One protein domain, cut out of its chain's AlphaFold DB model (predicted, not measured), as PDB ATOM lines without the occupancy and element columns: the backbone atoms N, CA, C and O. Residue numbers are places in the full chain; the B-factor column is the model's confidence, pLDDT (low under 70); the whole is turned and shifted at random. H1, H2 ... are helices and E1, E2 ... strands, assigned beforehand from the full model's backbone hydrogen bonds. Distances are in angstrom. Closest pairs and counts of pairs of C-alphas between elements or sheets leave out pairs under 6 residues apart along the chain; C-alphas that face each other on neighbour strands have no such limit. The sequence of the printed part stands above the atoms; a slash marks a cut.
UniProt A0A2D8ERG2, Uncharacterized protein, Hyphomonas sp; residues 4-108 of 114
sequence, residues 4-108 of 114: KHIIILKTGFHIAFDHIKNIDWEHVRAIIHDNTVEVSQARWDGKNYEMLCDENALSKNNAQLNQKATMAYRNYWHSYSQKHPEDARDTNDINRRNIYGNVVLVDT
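What this domain is: This is residues 4 to 108 of the 114 residues of an uncharacterized protein of Hyphomonas sp (UniProt A0A2D8ERG2). What shape do these atoms make? A strongly twisted sheet of five strands has the short helix H1 over one face and the long helix H2 slanting over the other. H2 runs out past the sheet, residues 82 to 87 stick out at its far end, and the short helix H3 folds back beside it. What are the parts and the size? The printed part has 105 residues, in the order E1 E2 H1 E3 E4 H2 H3 E5, of mixed class, helices and strands; the sheet, E2 E1 E5 E4 E3, is antiparallel throughout. The whole is compact, with a radius of gyration of the C-alphas of 13.4 A and spans of 37 by 34 by 22 A.

How they stand to each other: How do the strands pair? E1, residues 4 to 8, forms a hairpin with edge strand E2, residues 14 to 19, with N 5 and O 17 2.9 A apart, and is also the neighbour of E5, residues 103 to 107, with N 6 and O 105 3.0 A apart. E4, residues 47 to 54, is the neighbour of E5, with N 52 and O 104 2.8 A apart, and forms a hairpin with edge strand E3, residues 37 to 44, with N 40 and O 51 2.8 A apart; E3 bends by 60 degrees at residue 41. Where are the helices? H1, residues 25 to 32, is on the sheet at a height of 8.3 A, over E4, and only just across the strands, at 63 degrees to E4 on the local plane; its closest C-alphas to E5 are those of Ile 32 and Val 103, 6.0 A apart. H2, residues 67 to 83, is on the opposite face at a height of 8.0 A, slantwise to the strands; its closest C-alphas to E3 are those of Tyr 73 and Ala 42, 4.3 A apart. H3, residues 91 to 96, is not on the sheet and forms a helical hairpin with H2, whose residues 74 to 78 alone touch it; the closest C-alphas, Arg 74 and Ile 94, are 6.0 A apart, at a shallow tilt of 7 degrees, opposite ways. Are the helix backbones complete? In H1, H2 and H3 every O i to N i+4 pair is within hydrogen-bond range.

Where its parts are: Where does the first element begin, and where does the last end? E1 begins at C-alpha 4, (-46.457, -16.652, 6.716), and E5 ends at C-alpha 107, (-40.604, -18.762, 7.881). Which elements are long? H2 measures 24.3 A from first to last C-alpha, E4 21.9 A and E3 19.7 A.

The domain as a whole: How far does it reach? The two C-alphas farthest apart, those of Ile 20 and Asn 92, are 39.0 A apart. Is anything cut, long or uncertain? The printed part has no cut, and the link E4 to H2, residues 55 to 66, is long. The pLDDT is under 70 at residues 56 to 62 and 108, with a mean of 88.3 over the printed part.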
ATOM      1  N   LYS A   4     -46.245 -16.731   8.159       85.38
ATOM      2  CA  LYS A   4     -46.457 -16.652   6.716       85.38
ATOM      3  C   LYS A   4     -45.989 -17.930   6.028       85.38
ATOM      4  O   LYS A   4     -44.828 -18.316   6.165       85.38
ATOM      5  N   HIS A   5     -46.865 -18.522   5.227       89.81
ATOM      6  CA  HIS A   5     -46.536 -19.613   4.317       89.81
ATOM      7  C   HIS A   5     -46.776 -19.199   2.871       89.81
ATOM      8  O   HIS A   5     -47.668 -18.396   2.575       89.81
ATOM      9  N   ILE A   6     -45.976 -19.748   1.961       94.06
ATOM     10  CA  ILE A   6     -46.145 -19.533   0.524       94.06
ATOM     11  C   ILE A   6     -46.092 -20.879  -0.178       94.06
ATOM     12  O   ILE A   6     -45.075 -21.560  -0.146       94.06
ATOM     13  N   ILE A   7     -47.168 -21.247  -0.856       94.81
ATOM     14  CA  ILE A   7     -47.185 -22.410  -1.738       94.81
ATOM     15  C   ILE A   7     -46.826 -21.925  -3.135       94.81
ATOM     16  O   ILE A   7     -47.473 -21.012  -3.647       94.81
ATOM     17  N   ILE A   8     -45.827 -22.539  -3.765       95.38
ATOM     18  CA  ILE A   8     -45.481 -22.289  -5.165       95.38
ATOM     19  C   ILE A   8     -45.697 -23.589  -5.926       95.38
ATOM     20  O   ILE A   8     -44.921 -24.537  -5.804       95.38
ATOM     21  N   LEU A   9     -46.753 -23.630  -6.730       93.88
ATOM     22  CA  LEU A   9     -47.064 -24.786  -7.555       93.88
ATOM     23  C   LEU A   9     -46.089 -24.884  -8.732       93.88
ATOM     24  O   LEU A   9     -45.612 -23.873  -9.252       93.88
ATOM     25  N   LYS A  10     -45.870 -26.105  -9.220       89.81
ATOM     26  CA  LYS A  10     -45.031 -26.422 -10.386       89.81
ATOM     27  C   LYS A  10     -45.455 -25.702 -11.669       89.81
ATOM     28  O   LYS A  10     -44.658 -25.544 -12.584       89.81
ATOM     29  N   THR A  11     -46.702 -25.234 -11.722       89.50
ATOM     30  CA  THR A  11     -47.256 -24.423 -12.816       89.50
ATOM     31  C   THR A  11     -46.788 -22.965 -12.788       89.50
ATOM     32  O   THR A  11     -47.042 -22.222 -13.731       89.50
ATOM     33  N   GLY A  12     -46.142 -22.520 -11.707       83.31
ATOM     34  CA  GLY A  12     -45.797 -21.120 -11.466       83.31
ATOM     35  C   GLY A  12     -46.912 -20.311 -10.792       83.31
ATOM     36  O   GLY A  12     -46.721 -19.125 -10.502       83.31
ATOM     37  N   PHE A  13     -48.066 -20.911 -10.494       93.31
ATOM     38  CA  PHE A  13     -49.042 -20.294  -9.596       93.31
ATOM     39  C   PHE A  13     -48.517 -20.299  -8.155       93.31
ATOM     40  O   PHE A  13     -47.789 -21.209  -7.762       93.31
ATOM     41  N   HIS A  14     -48.861 -19.282  -7.366       94.81
ATOM     42  CA  HIS A  14     -48.459 -19.224  -5.962       94.81
ATOM     43  C   HIS A  14     -49.552 -18.601  -5.101       94.81
ATOM     44  O   HIS A  14     -50.290 -17.735  -5.569       94.81
ATOM     45  N   ILE A  15     -49.630 -19.050  -3.852       94.00
ATOM     46  CA  ILE A  15     -50.581 -18.574  -2.848       94.00
ATOM     47  C   ILE A  15     -49.785 -18.258  -1.590       94.00
ATOM     48  O   ILE A  15     -49.054 -19.114  -1.099       94.00
ATOM     49  N   ALA A  16     -49.934 -17.044  -1.068       92.31
ATOM     50  CA  ALA A  16     -49.378 -16.649   0.218       92.31
ATOM     51  C   ALA A  16     -50.509 -16.493   1.232       92.31
ATOM     52  O   ALA A  16     -51.541 -15.901   0.917       92.31
ATOM     53  N   PHE A  17     -50.310 -17.002   2.441       88.56
ATOM     54  CA  PHE A  17     -51.277 -16.861   3.520       88.56
ATOM     55  C   PHE A  17     -50.583 -16.800   4.872       88.56
ATOM     56  O   PHE A  17     -49.518 -17.385   5.076       88.56
ATOM     57  N   ASP A  18     -51.223 -16.091   5.792       87.88
ATOM     58  CA  ASP A  18     -50.822 -16.032   7.185       87.88
ATOM     59  C   ASP A  18     -51.682 -17.006   7.985       87.88
ATOM     60  O   ASP A  18     -52.909 -17.012   7.876       87.88
ATOM     61  N   HIS A  19     -51.041 -17.840   8.794       76.75
ATOM     62  CA  HIS A  19     -51.719 -18.840   9.604       76.75
ATOM     63  C   HIS A  19     -51.316 -18.705  11.073       76.75
ATOM     64  O   HIS A  19     -50.176 -18.386  11.401       76.75
ATOM     65  N   ILE A  20     -52.266 -18.922  11.984       78.69
ATOM     66  CA  ILE A  20     -52.015 -18.814  13.434       78.69
ATOM     67  C   ILE A  20     -51.207 -20.018  13.943       78.69
ATOM     68  O   ILE A  20     -50.498 -19.917  14.940       78.69
ATOM     69  N   LYS A  21     -51.322 -21.157  13.255       74.50
ATOM     70  CA  LYS A  21     -50.620 -22.407  13.570       74.50
ATOM     71  C   LYS A  21     -49.575 -22.727  12.505       74.50
ATOM     72  O   LYS A  21     -49.747 -22.345  11.347       74.50
ATOM     73  N   ASN A  22     -48.562 -23.497  12.882       74.44
ATOM     74  CA  ASN A  22     -47.624 -24.083  11.927       74.44
ATOM     75  C   ASN A  22     -48.372 -25.001  10.954       74.44
ATOM     76  O   ASN A  22     -49.393 -25.592  11.315       74.44
ATOM     77  N   ILE A  23     -47.879 -25.083   9.719       77.19
ATOM     78  CA  ILE A  23     -48.375 -26.050   8.740       77.19
ATOM     79  C   ILE A  23     -48.009 -27.450   9.243       77.19
ATOM     80  O   ILE A  23     -46.889 -27.666   9.707       77.19
ATOM     81  N   ASP A  24     -48.957 -28.384   9.187       84.38
ATOM     82  CA  ASP A  24     -48.689 -29.777   9.527       84.38
ATOM     83  C   ASP A  24     -47.979 -30.506   8.370       84.38
ATOM     84  O   ASP A  24     -48.069 -30.121   7.200       84.38
ATOM     85  N   TRP A  25     -47.243 -31.566   8.701       85.62
ATOM     86  CA  TRP A  25     -46.460 -32.313   7.718       85.62
ATOM     87  C   TRP A  25     -47.316 -33.086   6.712       85.62
ATOM     88  O   TRP A  25     -46.864 -33.298   5.588       85.62
ATOM     89  N   GLU A  26     -48.534 -33.495   7.072       88.75
ATOM     90  CA  GLU A  26     -49.435 -34.184   6.142       88.75
ATOM     91  C   GLU A  26     -49.872 -33.237   5.021       88.75
ATOM     92  O   GLU A  26     -49.850 -33.603   3.847       88.75
ATOM     93  N   HIS A  27     -50.164 -31.985   5.361       87.88
ATOM     94  CA  HIS A  27     -50.488 -30.919   4.433       87.88
ATOM     95  C   HIS A  27     -49.304 -30.587   3.521       87.88
ATOM     96  O   HIS A  27     -49.481 -30.466   2.308       87.88
ATOM     97  N   VAL A  28     -48.083 -30.500   4.071       89.94
ATOM     98  CA  VAL A  28     -46.859 -30.318   3.265       89.94
ATOM     99  C   VAL A  28     -46.711 -31.443   2.248       89.94
ATOM    100  O   VAL A  28     -46.566 -31.172   1.058       89.94
ATOM    101  N   ARG A  29     -46.778 -32.700   2.699       89.94
ATOM    102  CA  ARG A  29     -46.633 -33.882   1.835       89.94
ATOM    103  C   ARG A  29     -47.729 -33.947   0.778       89.94
ATOM    104  O   ARG A  29     -47.445 -34.253  -0.375       89.94
ATOM    105  N   ALA A  30     -48.959 -33.574   1.130       89.44
ATOM    106  CA  ALA A  30     -50.067 -33.493   0.185       89.44
ATOM    107  C   ALA A  30     -49.834 -32.439  -0.912       89.44
ATOM    108  O   ALA A  30     -50.191 -32.679  -2.063       89.44
ATOM    109  N   ILE A  31     -49.221 -31.296  -0.583       90.69
ATOM    110  CA  ILE A  31     -48.868 -30.256  -1.562       90.69
ATOM    111  C   ILE A  31     -47.692 -30.693  -2.434       90.69
ATOM    112  O   ILE A  31     -47.731 -30.514  -3.653       90.69
ATOM    113  N   ILE A  32     -46.629 -31.210  -1.816       90.12
ATOM    114  CA  ILE A  32     -45.401 -31.624  -2.504       90.12
ATOM    115  C   ILE A  32     -45.656 -32.859  -3.380       90.12
ATOM    116  O   ILE A  32     -45.045 -32.984  -4.438       90.12
ATOM    117  N   HIS A  33     -46.638 -33.683  -3.004       86.69
ATOM    118  CA  HIS A  33     -46.937 -34.995  -3.578       86.69
ATOM    119  C   HIS A  33     -45.809 -36.016  -3.392       86.69
ATOM    120  O   HIS A  33     -45.641 -36.899  -4.230       86.69
ATOM    121  N   ASP A  34     -45.085 -35.920  -2.277       83.50
ATOM    122  CA  ASP A  34     -44.072 -36.892  -1.876       83.50
ATOM    123  C   ASP A  34     -44.156 -37.159  -0.363       83.50
ATOM    124  O   ASP A  34     -44.608 -36.317   0.418       83.50
ATOM    125  N   ASN A  35     -43.746 -38.356   0.044       81.31
ATOM    126  CA  ASN A  35     -43.633 -38.754   1.440       81.31
ATOM    127  C   ASN A  35     -42.336 -38.261   2.080       81.31
ATOM    128  O   ASN A  35     -42.312 -38.075   3.304       81.31
ATOM    129  N   THR A  36     -41.292 -38.041   1.282       83.00
ATOM    130  CA  THR A  36     -40.023 -37.501   1.753       83.00
ATOM    131  C   THR A  36     -39.894 -36.036   1.360       83.00
ATOM    132  O   THR A  36     -40.116 -35.645   0.217       83.00
ATOM    133  N   VAL A  37     -39.536 -35.208   2.340       86.88
ATOM    134  CA  VAL A  37     -39.383 -33.763   2.165       86.88
ATOM    135  C   VAL A  37     -37.941 -33.380   2.466       86.88
ATOM    136  O   VAL A  37     -37.444 -33.641   3.561       86.88
ATOM    137  N   GLU A  38     -37.286 -32.734   1.509       87.25
ATOM    138  CA  GLU A  38     -36.005 -32.059   1.681       87.25
ATOM    139  C   GLU A  38     -36.228 -30.587   2.056       87.25
ATOM    140  O   GLU A  38     -37.167 -29.926   1.597       87.25
ATOM    141  N   VAL A  39     -35.336 -30.063   2.899       90.25
ATOM    142  CA  VAL A  39     -35.313 -28.652   3.287       90.25
ATOM    143  C   VAL A  39     -34.184 -27.942   2.552       90.25
ATOM    144  O   VAL A  39     -33.015 -28.310   2.644       90.25
ATOM    145  N   SER A  40     -34.534 -26.868   1.858       91.50
ATOM    146  CA  SER A  40     -33.599 -25.964   1.199       91.50
ATOM    147  C   SER A  40     -33.834 -24.522   1.648       91.50
ATOM    148  O   SER A  40     -34.677 -24.241   2.498       91.50
ATOM    149  N   GLN A  41     -33.072 -23.586   1.091       93.19
ATOM    150  CA  GLN A  41     -33.159 -22.165   1.416       93.19
ATOM    151  C   GLN A  41     -33.727 -21.383   0.235       93.19
ATOM    152  O   GLN A  41     -33.375 -21.637  -0.920       93.19
ATOM    153  N   ALA A  42     -34.591 -20.414   0.523       94.94
ATOM    154  CA  ALA A  42     -35.197 -19.557  -0.484       94.94
ATOM    155  C   ALA A  42     -35.338 -18.114   0.002       94.94
ATOM    156  O   ALA A  42     -35.474 -17.829   1.191       94.94
ATOM    157  N   ARG A  43     -35.325 -17.177  -0.947       95.19
ATOM    158  CA  ARG A  43     -35.578 -15.760  -0.706       95.19
ATOM    159  C   ARG A  43     -36.744 -15.300  -1.568       95.19
ATOM    160  O   ARG A  43     -36.669 -15.347  -2.795       95.19
ATOM    161  N   TRP A  44     -37.801 -14.835  -0.913       93.94
ATOM    162  CA  TRP A  44     -39.054 -14.414  -1.536       93.94
ATOM    163  C   TRP A  44     -39.487 -13.053  -0.987       93.94
ATOM    164  O   TRP A  44     -39.472 -12.840   0.224       93.94
ATOM    165  N   ASP A  45     -39.836 -12.107  -1.860       90.88
ATOM    166  CA  ASP A  45     -40.237 -10.737  -1.488       90.88
ATOM    167  C   ASP A  45     -39.312 -10.086  -0.435       90.88
ATOM    168  O   ASP A  45     -39.751  -9.501   0.554       90.88
ATOM    169  N   GLY A  46     -37.994 -10.249  -0.605       89.19
ATOM    170  CA  GLY A  46     -36.982  -9.662   0.280       89.19
ATOM    171  C   GLY A  46     -36.789 -10.356   1.638       89.19
ATOM    172  O   GLY A  46     -35.939  -9.915   2.418       89.19
ATOM    173  N   LYS A  47     -37.503 -11.451   1.915       91.31
ATOM    174  CA  LYS A  47     -37.384 -12.249   3.147       91.31
ATOM    175  C   LYS A  47     -36.815 -13.639   2.861       91.31
ATOM    176  O   LYS A  47     -36.976 -14.152   1.757       91.31
ATOM    177  N   ASN A  48     -36.140 -14.220   3.849       92.75
ATOM    178  CA  ASN A  48     -35.588 -15.572   3.763       92.75
ATOM    179  C   ASN A  48     -36.589 -16.577   4.344       92.75
ATOM    180  O   ASN A  48     -37.228 -16.289   5.355       92.75
ATOM    181  N   TYR A  49     -36.693 -17.734   3.705       93.38
ATOM    182  CA  TYR A  49     -37.590 -18.827   4.054       93.38
ATOM    183  C   TYR A  49     -36.840 -20.149   3.952       93.38
ATOM    184  O   TYR A  49     -35.916 -20.291   3.144       93.38
ATOM    185  N   GLU A  50     -37.312 -21.128   4.707       92.56
ATOM    186  CA  GLU A  50     -37.042 -22.528   4.417       92.56
ATOM    187  C   GLU A  50     -37.977 -22.964   3.295       92.56
ATOM    188  O   GLU A  50     -39.162 -22.632   3.281       92.56
ATOM    189  N   MET A  51     -37.428 -23.674   2.325       94.12
ATOM    190  CA  MET A  51     -38.160 -24.214   1.192       94.12
ATOM    191  C   MET A  51     -38.262 -25.718   1.361       94.12
ATOM    192  O   MET A  51     -37.262 -26.420   1.255       94.12
ATOM    193  N   LEU A  52     -39.476 -26.185   1.608       93.38
ATOM    194  CA  LEU A  52     -39.825 -27.593   1.655       93.38
ATOM    195  C   LEU A  52     -40.096 -28.058   0.224       93.38
ATOM    196  O   LEU A  52     -40.985 -27.523  -0.449       93.38
ATOM    197  N   CYS A  53     -39.315 -29.021  -0.245       90.94
ATOM    198  CA  CYS A  53     -39.442 -29.615  -1.569       90.94
ATOM    199  C   CYS A  53     -39.329 -31.138  -1.491       90.94
ATOM    200  O   CYS A  53     -38.898 -31.685  -0.483       90.94
ATOM    201  N   ASP A  54     -39.750 -31.825  -2.545       85.94
ATOM    202  CA  ASP A  54     -39.531 -33.266  -2.701       85.94
ATOM    203  C   ASP A  54     -38.012 -33.575  -2.629       85.94
ATOM    204  O   ASP A  54     -37.199 -32.789  -3.121       85.94
ATOM    205  N   GLU A  55     -37.612 -34.690  -2.010       76.25
ATOM    206  CA  GLU A  55     -36.212 -35.168  -2.006       76.25
ATOM    207  C   GLU A  55     -35.660 -35.364  -3.429       76.25
ATOM    208  O   GLU A  55     -34.483 -35.160  -3.732       76.25
ATOM    209  N   ASN A  56     -36.559 -35.708  -4.344       69.88
ATOM    210  CA  ASN A  56     -36.323 -35.876  -5.758       69.88
ATOM    211  C   ASN A  56     -36.598 -34.588  -6.536       69.88
ATOM    212  O   ASN A  56     -36.380 -34.588  -7.747       69.88
ATOM    213  N   ALA A  57     -36.973 -33.473  -5.888       60.09
ATOM    214  CA  ALA A  57     -37.149 -32.164  -6.532       60.09
ATOM    215  C   ALA A  57     -35.852 -31.613  -7.124       60.09
ATOM    216  O   ALA A  57     -35.889 -30.616  -7.839       60.09
ATOM    217  N   LEU A  58     -34.708 -32.210  -6.799       57.44
ATOM    218  CA  LEU A  58     -33.410 -31.921  -7.404       57.44
ATOM    219  C   LEU A  58     -33.028 -32.934  -8.494       57.44
ATOM    220  O   LEU A  58     -32.065 -32.720  -9.234       57.44
ATOM    221  N   SER A  59     -33.784 -34.025  -8.606       58.25
ATOM    222  CA  SER A  59     -33.623 -35.086  -9.593       58.25
ATOM    223  C   SER A  59     -34.620 -34.907 -10.753       58.25
ATOM    224  O   SER A  59     -35.697 -34.338 -10.608       58.25
ATOM    225  N   LYS A  60     -34.267 -35.365 -11.957       57.25
ATOM    226  CA  LYS A  60     -35.026 -35.102 -13.200       57.25
ATOM    227  C   LYS A  60     -36.278 -35.978 -13.391       57.25
ATOM    228  O   LYS A  60     -36.824 -36.008 -14.495       57.25
ATOM    229  N   ASN A  61     -36.722 -36.723 -12.382       56.75
ATOM    230  CA  ASN A  61     -37.757 -37.739 -12.573       56.75
ATOM    231  C   ASN A  61     -39.161 -37.115 -12.571       56.75
ATOM    232  O   ASN A  61     -39.692 -36.775 -11.525       56.75
ATOM    233  N   ASN A  62     -39.768 -36.981 -13.758       60.97
ATOM    234  CA  ASN A  62     -41.189 -36.663 -14.008       60.97
ATOM    235  C   ASN A  62     -41.781 -35.386 -13.371       60.97
ATOM    236  O   ASN A  62     -42.960 -35.085 -13.580       60.97
ATOM    237  N   ALA A  63     -40.991 -34.594 -12.652       74.19
ATOM    238  CA  ALA A  63     -41.421 -33.340 -12.059       74.19
ATOM    239  C   ALA A  63     -41.190 -32.161 -13.022       74.19
ATOM    240  O   ALA A  63     -40.171 -32.055 -13.706       74.19
ATOM    241  N   GLN A  64     -42.158 -31.244 -13.087       87.44
ATOM    242  CA  GLN A  64     -42.055 -30.029 -13.896       87.44
ATOM    243  C   GLN A  64     -41.159 -28.999 -13.198       87.44
ATOM    244  O   GLN A  64     -41.252 -28.820 -11.984       87.44
ATOM    245  N   LEU A  65     -40.312 -28.306 -13.966       90.69
ATOM    246  CA  LEU A  65     -39.449 -27.244 -13.448       90.69
ATOM    247  C   LEU A  65     -40.286 -26.115 -12.842       90.69
ATOM    248  O   LEU A  65     -41.074 -25.474 -13.538       90.69
ATOM    249  N   ASN A  66     -40.037 -25.805 -11.574       93.19
ATOM    250  CA  ASN A  66     -40.642 -24.679 -10.888       93.19
ATOM    251  C   ASN A  66     -39.712 -23.464 -10.977       93.19
ATOM    252  O   ASN A  66     -38.815 -23.259 -10.153       93.19
ATOM    253  N   GLN A  67     -39.915 -22.645 -12.012       94.62
ATOM    254  CA  GLN A  67     -39.066 -21.479 -12.288       94.62
ATOM    255  C   GLN A  67     -39.061 -20.466 -11.134       94.62
ATOM    256  O   GLN A  67     -38.020 -19.884 -10.831       94.62
ATOM    257  N   LYS A  68     -40.202 -20.279 -10.459       95.81
ATOM    258  CA  LYS A  68     -40.329 -19.346  -9.331       95.81
ATOM    259  C   LYS A  68     -39.575 -19.835  -8.099       95.81
ATOM    260  O   LYS A  68     -38.813 -19.062  -7.525       95.81
ATOM    261  N   ALA A  69     -39.728 -21.107  -7.736       95.00
ATOM    262  CA  ALA A  69     -38.968 -21.710  -6.640       95.00
ATOM    263  C   ALA A  69     -37.460 -21.712  -6.935       95.00
ATOM    264  O   ALA A  69     -36.649 -21.347  -6.087       95.00
ATOM    265  N   THR A  70     -37.088 -22.022  -8.179       94.69
ATOM    266  CA  THR A  70     -35.697 -21.966  -8.646       94.69
ATOM    267  C   THR A  70     -35.110 -20.560  -8.503       94.69
ATOM    268  O   THR A  70     -34.000 -20.399  -7.999       94.69
ATOM    269  N   MET A  71     -35.852 -19.525  -8.903       96.06
ATOM    270  CA  MET A  71     -35.412 -18.141  -8.733       96.06
ATOM    271  C   MET A  71     -35.288 -17.767  -7.252       96.06
ATOM    272  O   MET A  71     -34.308 -17.140  -6.861       96.06
ATOM    273  N   ALA A  72     -36.230 -18.198  -6.410       96.12
ATOM    274  CA  ALA A  72     -36.182 -17.946  -4.972       96.12
ATOM    275  C   ALA A  72     -34.943 -18.579  -4.312       96.12
ATOM    276  O   ALA A  72     -34.276 -17.924  -3.508       96.12
ATOM    277  N   TYR A  73     -34.587 -19.809  -4.694       95.38
ATOM    278  CA  TYR A  73     -33.352 -20.474  -4.267       95.38
ATOM    279  C   TYR A  73     -32.105 -19.680  -4.673       95.38
ATOM    280  O   TYR A  73     -31.244 -19.382  -3.845       95.38
ATOM    281  N   ARG A  74     -32.013 -19.289  -5.950       96.19
ATOM    282  CA  ARG A  74     -30.864 -18.531  -6.466       96.19
ATOM    283  C   ARG A  74     -30.733 -17.179  -5.773       96.19
ATOM    284  O   ARG A  74     -29.642 -16.816  -5.352       96.19
ATOM    285  N   ASN A  75     -31.845 -16.468  -5.591       96.81
ATOM    286  CA  ASN A  75     -31.879 -15.184  -4.893       96.81
ATOM    287  C   ASN A  75     -31.359 -15.292  -3.458       96.81
ATOM    288  O   ASN A  75     -30.690 -14.374  -2.986       96.81
ATOM    289  N   TYR A  76     -31.663 -16.395  -2.767       96.31
ATOM    290  CA  TYR A  76     -31.107 -16.649  -1.444       96.31
ATOM    291  C   TYR A  76     -29.591 -16.778  -1.515       96.31
ATOM    292  O   TYR A  76     -28.897 -15.985  -0.889       96.31
ATOM    293  N   TRP A  77     -29.075 -17.724  -2.302       96.00
ATOM    294  CA  TRP A  77     -27.644 -18.031  -2.297       96.00
ATOM    295  C   TRP A  77     -26.782 -16.906  -2.852       96.00
ATOM    296  O   TRP A  77     -25.711 -16.655  -2.305       96.00
ATOM    297  N   HIS A  78     -27.259 -16.177  -3.862       96.12
ATOM    298  CA  HIS A  78     -26.584 -14.970  -4.342       96.12
ATOM    299  C   HIS A  78     -26.542 -13.893  -3.257       96.12
ATOM    300  O   HIS A  78     -25.480 -13.345  -2.976       96.12
ATOM    301  N   SER A  79     -27.668 -13.627  -2.583       95.25
ATOM    302  CA  SER A  79     -27.694 -12.651  -1.486       95.25
ATOM    303  C   SER A  79     -26.875 -13.095  -0.275       95.25
ATOM    304  O   SER A  79     -26.353 -12.232   0.428       95.25
ATOM    305  N   TYR A  80     -26.834 -14.393   0.023       94.69
ATOM    306  CA  TYR A  80     -26.104 -14.950   1.156       94.69
ATOM    307  C   TYR A  80     -24.601 -14.880   0.897       94.69
ATOM    308  O   TYR A  80     -23.888 -14.267   1.679       94.69
ATOM    309  N   SER A  81     -24.145 -15.379  -0.254       95.75
ATOM    310  CA  SER A  81     -22.725 -15.393  -0.633       95.75
ATOM    311  C   SER A  81     -22.128 -13.985  -0.728       95.75
ATOM    312  O   SER A  81     -20.963 -13.787  -0.413       95.75
ATOM    313  N   GLN A  82     -22.922 -12.976  -1.107       93.88
ATOM    314  CA  GLN A  82     -22.488 -11.571  -1.073       93.88
ATOM    315  C   GLN A  82     -22.278 -11.030   0.348       93.88
ATOM    316  O   GLN A  82     -21.447 -10.151   0.550       93.88
ATOM    317  N   LYS A  83     -23.062 -11.509   1.321       93.94
ATOM    318  CA  LYS A  83     -22.992 -11.081   2.728       93.94
ATOM    319  C   LYS A  83     -21.992 -11.896   3.547       93.94
ATOM    320  O   LYS A  83     -21.493 -11.382   4.541       93.94
ATOM    321  N   HIS A  84     -21.736 -13.128   3.122       94.31
ATOM    322  CA  HIS A  84     -20.902 -14.128   3.783       94.31
ATOM    323  C   HIS A  84     -19.914 -14.722   2.766       94.31
ATOM    324  O   HIS A  84     -20.060 -15.882   2.369       94.31
ATOM    325  N   PRO A  85     -18.954 -13.927   2.255       93.44
ATOM    326  CA  PRO A  85     -18.013 -14.384   1.230       93.44
ATOM    327  C   PRO A  85     -17.149 -15.573   1.681       93.44
ATOM    328  O   PRO A  85     -16.697 -16.349   0.845       93.44
ATOM    329  N   GLU A  86     -16.938 -15.736   2.987       94.25
ATOM    330  CA  GLU A  86     -16.218 -16.851   3.605       94.25
ATOM    331  C   GLU A  86     -16.952 -18.201   3.529       94.25
ATOM    332  O   GLU A  86     -16.300 -19.240   3.572       94.25
ATOM    333  N   ASP A  87     -18.282 -18.182   3.385       92.25
ATOM    334  CA  ASP A  87     -19.155 -19.363   3.253       92.25
ATOM    335  C   ASP A  87     -19.924 -19.337   1.915       92.25
ATOM    336  O   ASP A  87     -21.037 -19.849   1.759       92.25
ATOM    337  N   ALA A  88     -19.344 -18.664   0.919       91.62
ATOM    338  CA  ALA A  88     -19.941 -18.536  -0.397       91.62
ATOM    339  C   ALA A  88     -19.984 -19.890  -1.115       91.62
ATOM    340  O   ALA A  88     -18.990 -20.613  -1.208       91.62
ATOM    341  N   ARG A  89     -21.141 -20.205  -1.706       90.44
ATOM    342  CA  ARG A  89     -21.257 -21.338  -2.632       90.44
ATOM    343  C   ARG A  89     -20.756 -20.946  -4.014       90.44
ATOM    344  O   ARG A  89     -20.898 -19.798  -4.430       90.44
ATOM    345  N   ASP A  90     -20.245 -21.928  -4.755       94.06
ATOM    346  CA  ASP A  90     -19.854 -21.720  -6.145       94.06
ATOM    347  C   ASP A  90     -21.036 -21.200  -6.989       94.06
ATOM    348  O   ASP A  90     -22.158 -21.714  -6.954       94.06
ATOM    349  N   THR A  91     -20.779 -20.152  -7.769       93.00
ATOM    350  CA  THR A  91     -21.802 -19.471  -8.572       93.00
ATOM    351  C   THR A  91     -22.383 -20.376  -9.658       93.00
ATOM    352  O   THR A  91     -23.583 -20.301  -9.948       93.00
ATOM    353  N   ASN A  92     -21.570 -21.248 -10.260       94.06
ATOM    354  CA  ASN A  92     -22.057 -22.194 -11.262       94.06
ATOM    355  C   ASN A  92     -22.963 -23.239 -10.607       94.06
ATOM    356  O   ASN A  92     -24.002 -23.580 -11.175       94.06
ATOM    357  N   ASP A  93     -22.632 -23.675  -9.391       91.31
ATOM    358  CA  ASP A  93     -23.467 -24.566  -8.585       91.31
ATOM    359  C   ASP A  93     -24.829 -23.962  -8.248       91.31
ATOM    360  O   ASP A  93     -25.858 -24.629  -8.396       91.31
ATOM    361  N   ILE A  94     -24.862 -22.688  -7.859       92.88
ATOM    362  CA  ILE A  94     -26.115 -21.969  -7.606       92.88
ATOM    363  C   ILE A  94     -26.962 -21.906  -8.885       92.88
ATOM    364  O   ILE A  94     -28.159 -22.204  -8.864       92.88
ATOM    365  N   ASN A  95     -26.344 -21.538 -10.009       92.69
ATOM    366  CA  ASN A  95     -27.053 -21.286 -11.262       92.69
ATOM    367  C   ASN A  95     -27.510 -22.565 -11.972       92.69
ATOM    368  O   ASN A  95     -28.548 -22.543 -12.635       92.69
ATOM    369  N   ARG A  96     -26.794 -23.686 -11.821       90.38
ATOM    370  CA  ARG A  96     -27.202 -24.981 -12.393       90.38
ATOM    371  C   ARG A  96     -28.301 -25.671 -11.591       90.38
ATOM    372  O   ARG A  96     -29.001 -26.522 -12.139       90.38
ATOM    373  N   ARG A  97     -28.460 -25.330 -10.304       88.75
ATOM    374  CA  ARG A  97     -29.504 -25.913  -9.455       88.75
ATOM    375  C   ARG A  97     -30.876 -25.464  -9.960       88.75
ATOM    376  O   ARG A  97     -31.115 -24.279 -10.219       88.75
ATOM    377  N   ASN A  98     -31.763 -26.438 -10.091       90.31
ATOM    378  CA  ASN A  98     -33.152 -26.277 -10.485       90.31
ATOM    379  C   ASN A  98     -34.019 -26.930  -9.415       90.31
ATOM    380  O   ASN A  98     -33.648 -27.974  -8.884       90.31
ATOM    381  N   ILE A  99     -35.155 -26.309  -9.120       91.12
ATOM    382  CA  ILE A  99     -36.158 -26.838  -8.203       91.12
ATOM    383  C   ILE A  99     -37.346 -27.300  -9.035       91.12
ATOM    384  O   ILE A  99     -37.910 -26.518  -9.808       91.12
ATOM    385  N   TYR A 100     -37.710 -28.566  -8.898       91.00
ATOM    386  CA  TYR A 100     -38.829 -29.180  -9.599       91.00
ATOM    387  C   TYR A 100     -40.012 -29.405  -8.645       91.00
ATOM    388  O   TYR A 100     -39.853 -29.442  -7.431       91.00
ATOM    389  N   GLY A 101     -41.219 -29.530  -9.199       91.38
ATOM    390  CA  GLY A 101     -42.418 -29.837  -8.417       91.38
ATOM    391  C   GLY A 101     -43.002 -28.648  -7.643       91.38
ATOM    392  O   GLY A 101     -42.682 -27.480  -7.886       91.38
ATOM    393  N   ASN A 102     -43.956 -28.948  -6.765       93.44
ATOM    394  CA  ASN A 102     -44.549 -27.957  -5.870       93.44
ATOM    395  C   ASN A 102     -43.619 -27.750  -4.671       93.44
ATOM    396  O   ASN A 102     -42.970 -28.692  -4.227       93.44
ATOM    397  N   VAL A 103     -43.585 -26.538  -4.124       94.25
ATOM    398  CA  VAL A 103     -42.833 -26.250  -2.896       94.25
ATOM    399  C   VAL A 103     -43.667 -25.455  -1.909       94.25
ATOM    400  O   VAL A 103     -44.585 -24.722  -2.296       94.25
ATOM    401  N   VAL A 104     -43.301 -25.565  -0.637       94.69
ATOM    402  CA  VAL A 104     -43.846 -24.746   0.446       94.69
ATOM    403  C   VAL A 104     -42.710 -23.937   1.055       94.69
ATOM    404  O   VAL A 104     -41.709 -24.500   1.486       94.69
ATOM    405  N   LEU A 105     -42.848 -22.616   1.083       94.31
ATOM    406  CA  LEU A 105     -41.951 -21.729   1.810       94.31
ATOM    407  C   LEU A 105     -42.522 -21.471   3.200       94.31
ATOM    408  O   LEU A 105     -43.669 -21.027   3.322       94.31
ATOM    409  N   VAL A 106     -41.715 -21.713   4.224       91.31
ATOM    410  CA  VAL A 106     -42.055 -21.491   5.632       91.31
ATOM    411  C   VAL A 106     -41.038 -20.549   6.270       91.31
ATOM    412  O   VAL A 106     -39.867 -20.519   5.890       91.31
ATOM    413  N   ASP A 107     -41.494 -19.696   7.187       84.94
ATOM    414  CA  ASP A 107     -40.604 -18.762   7.881       84.94
ATOM    415  C   ASP A 107     -39.576 -19.540   8.728       84.94
ATOM    416  O   ASP A 107     -39.936 -20.430   9.499       84.94
ATOM    417  N   THR A 108     -38.298 -19.170   8.601       67.38
ATOM    418  CA  THR A 108     -37.115 -19.843   9.190       67.38
ATOM    419  C   THR A 108     -37.167 -19.991  10.713       67.38
ATOM    420  O   THR A 108     -36.434 -20.785  11.294       67.38
TER     421      THR A 108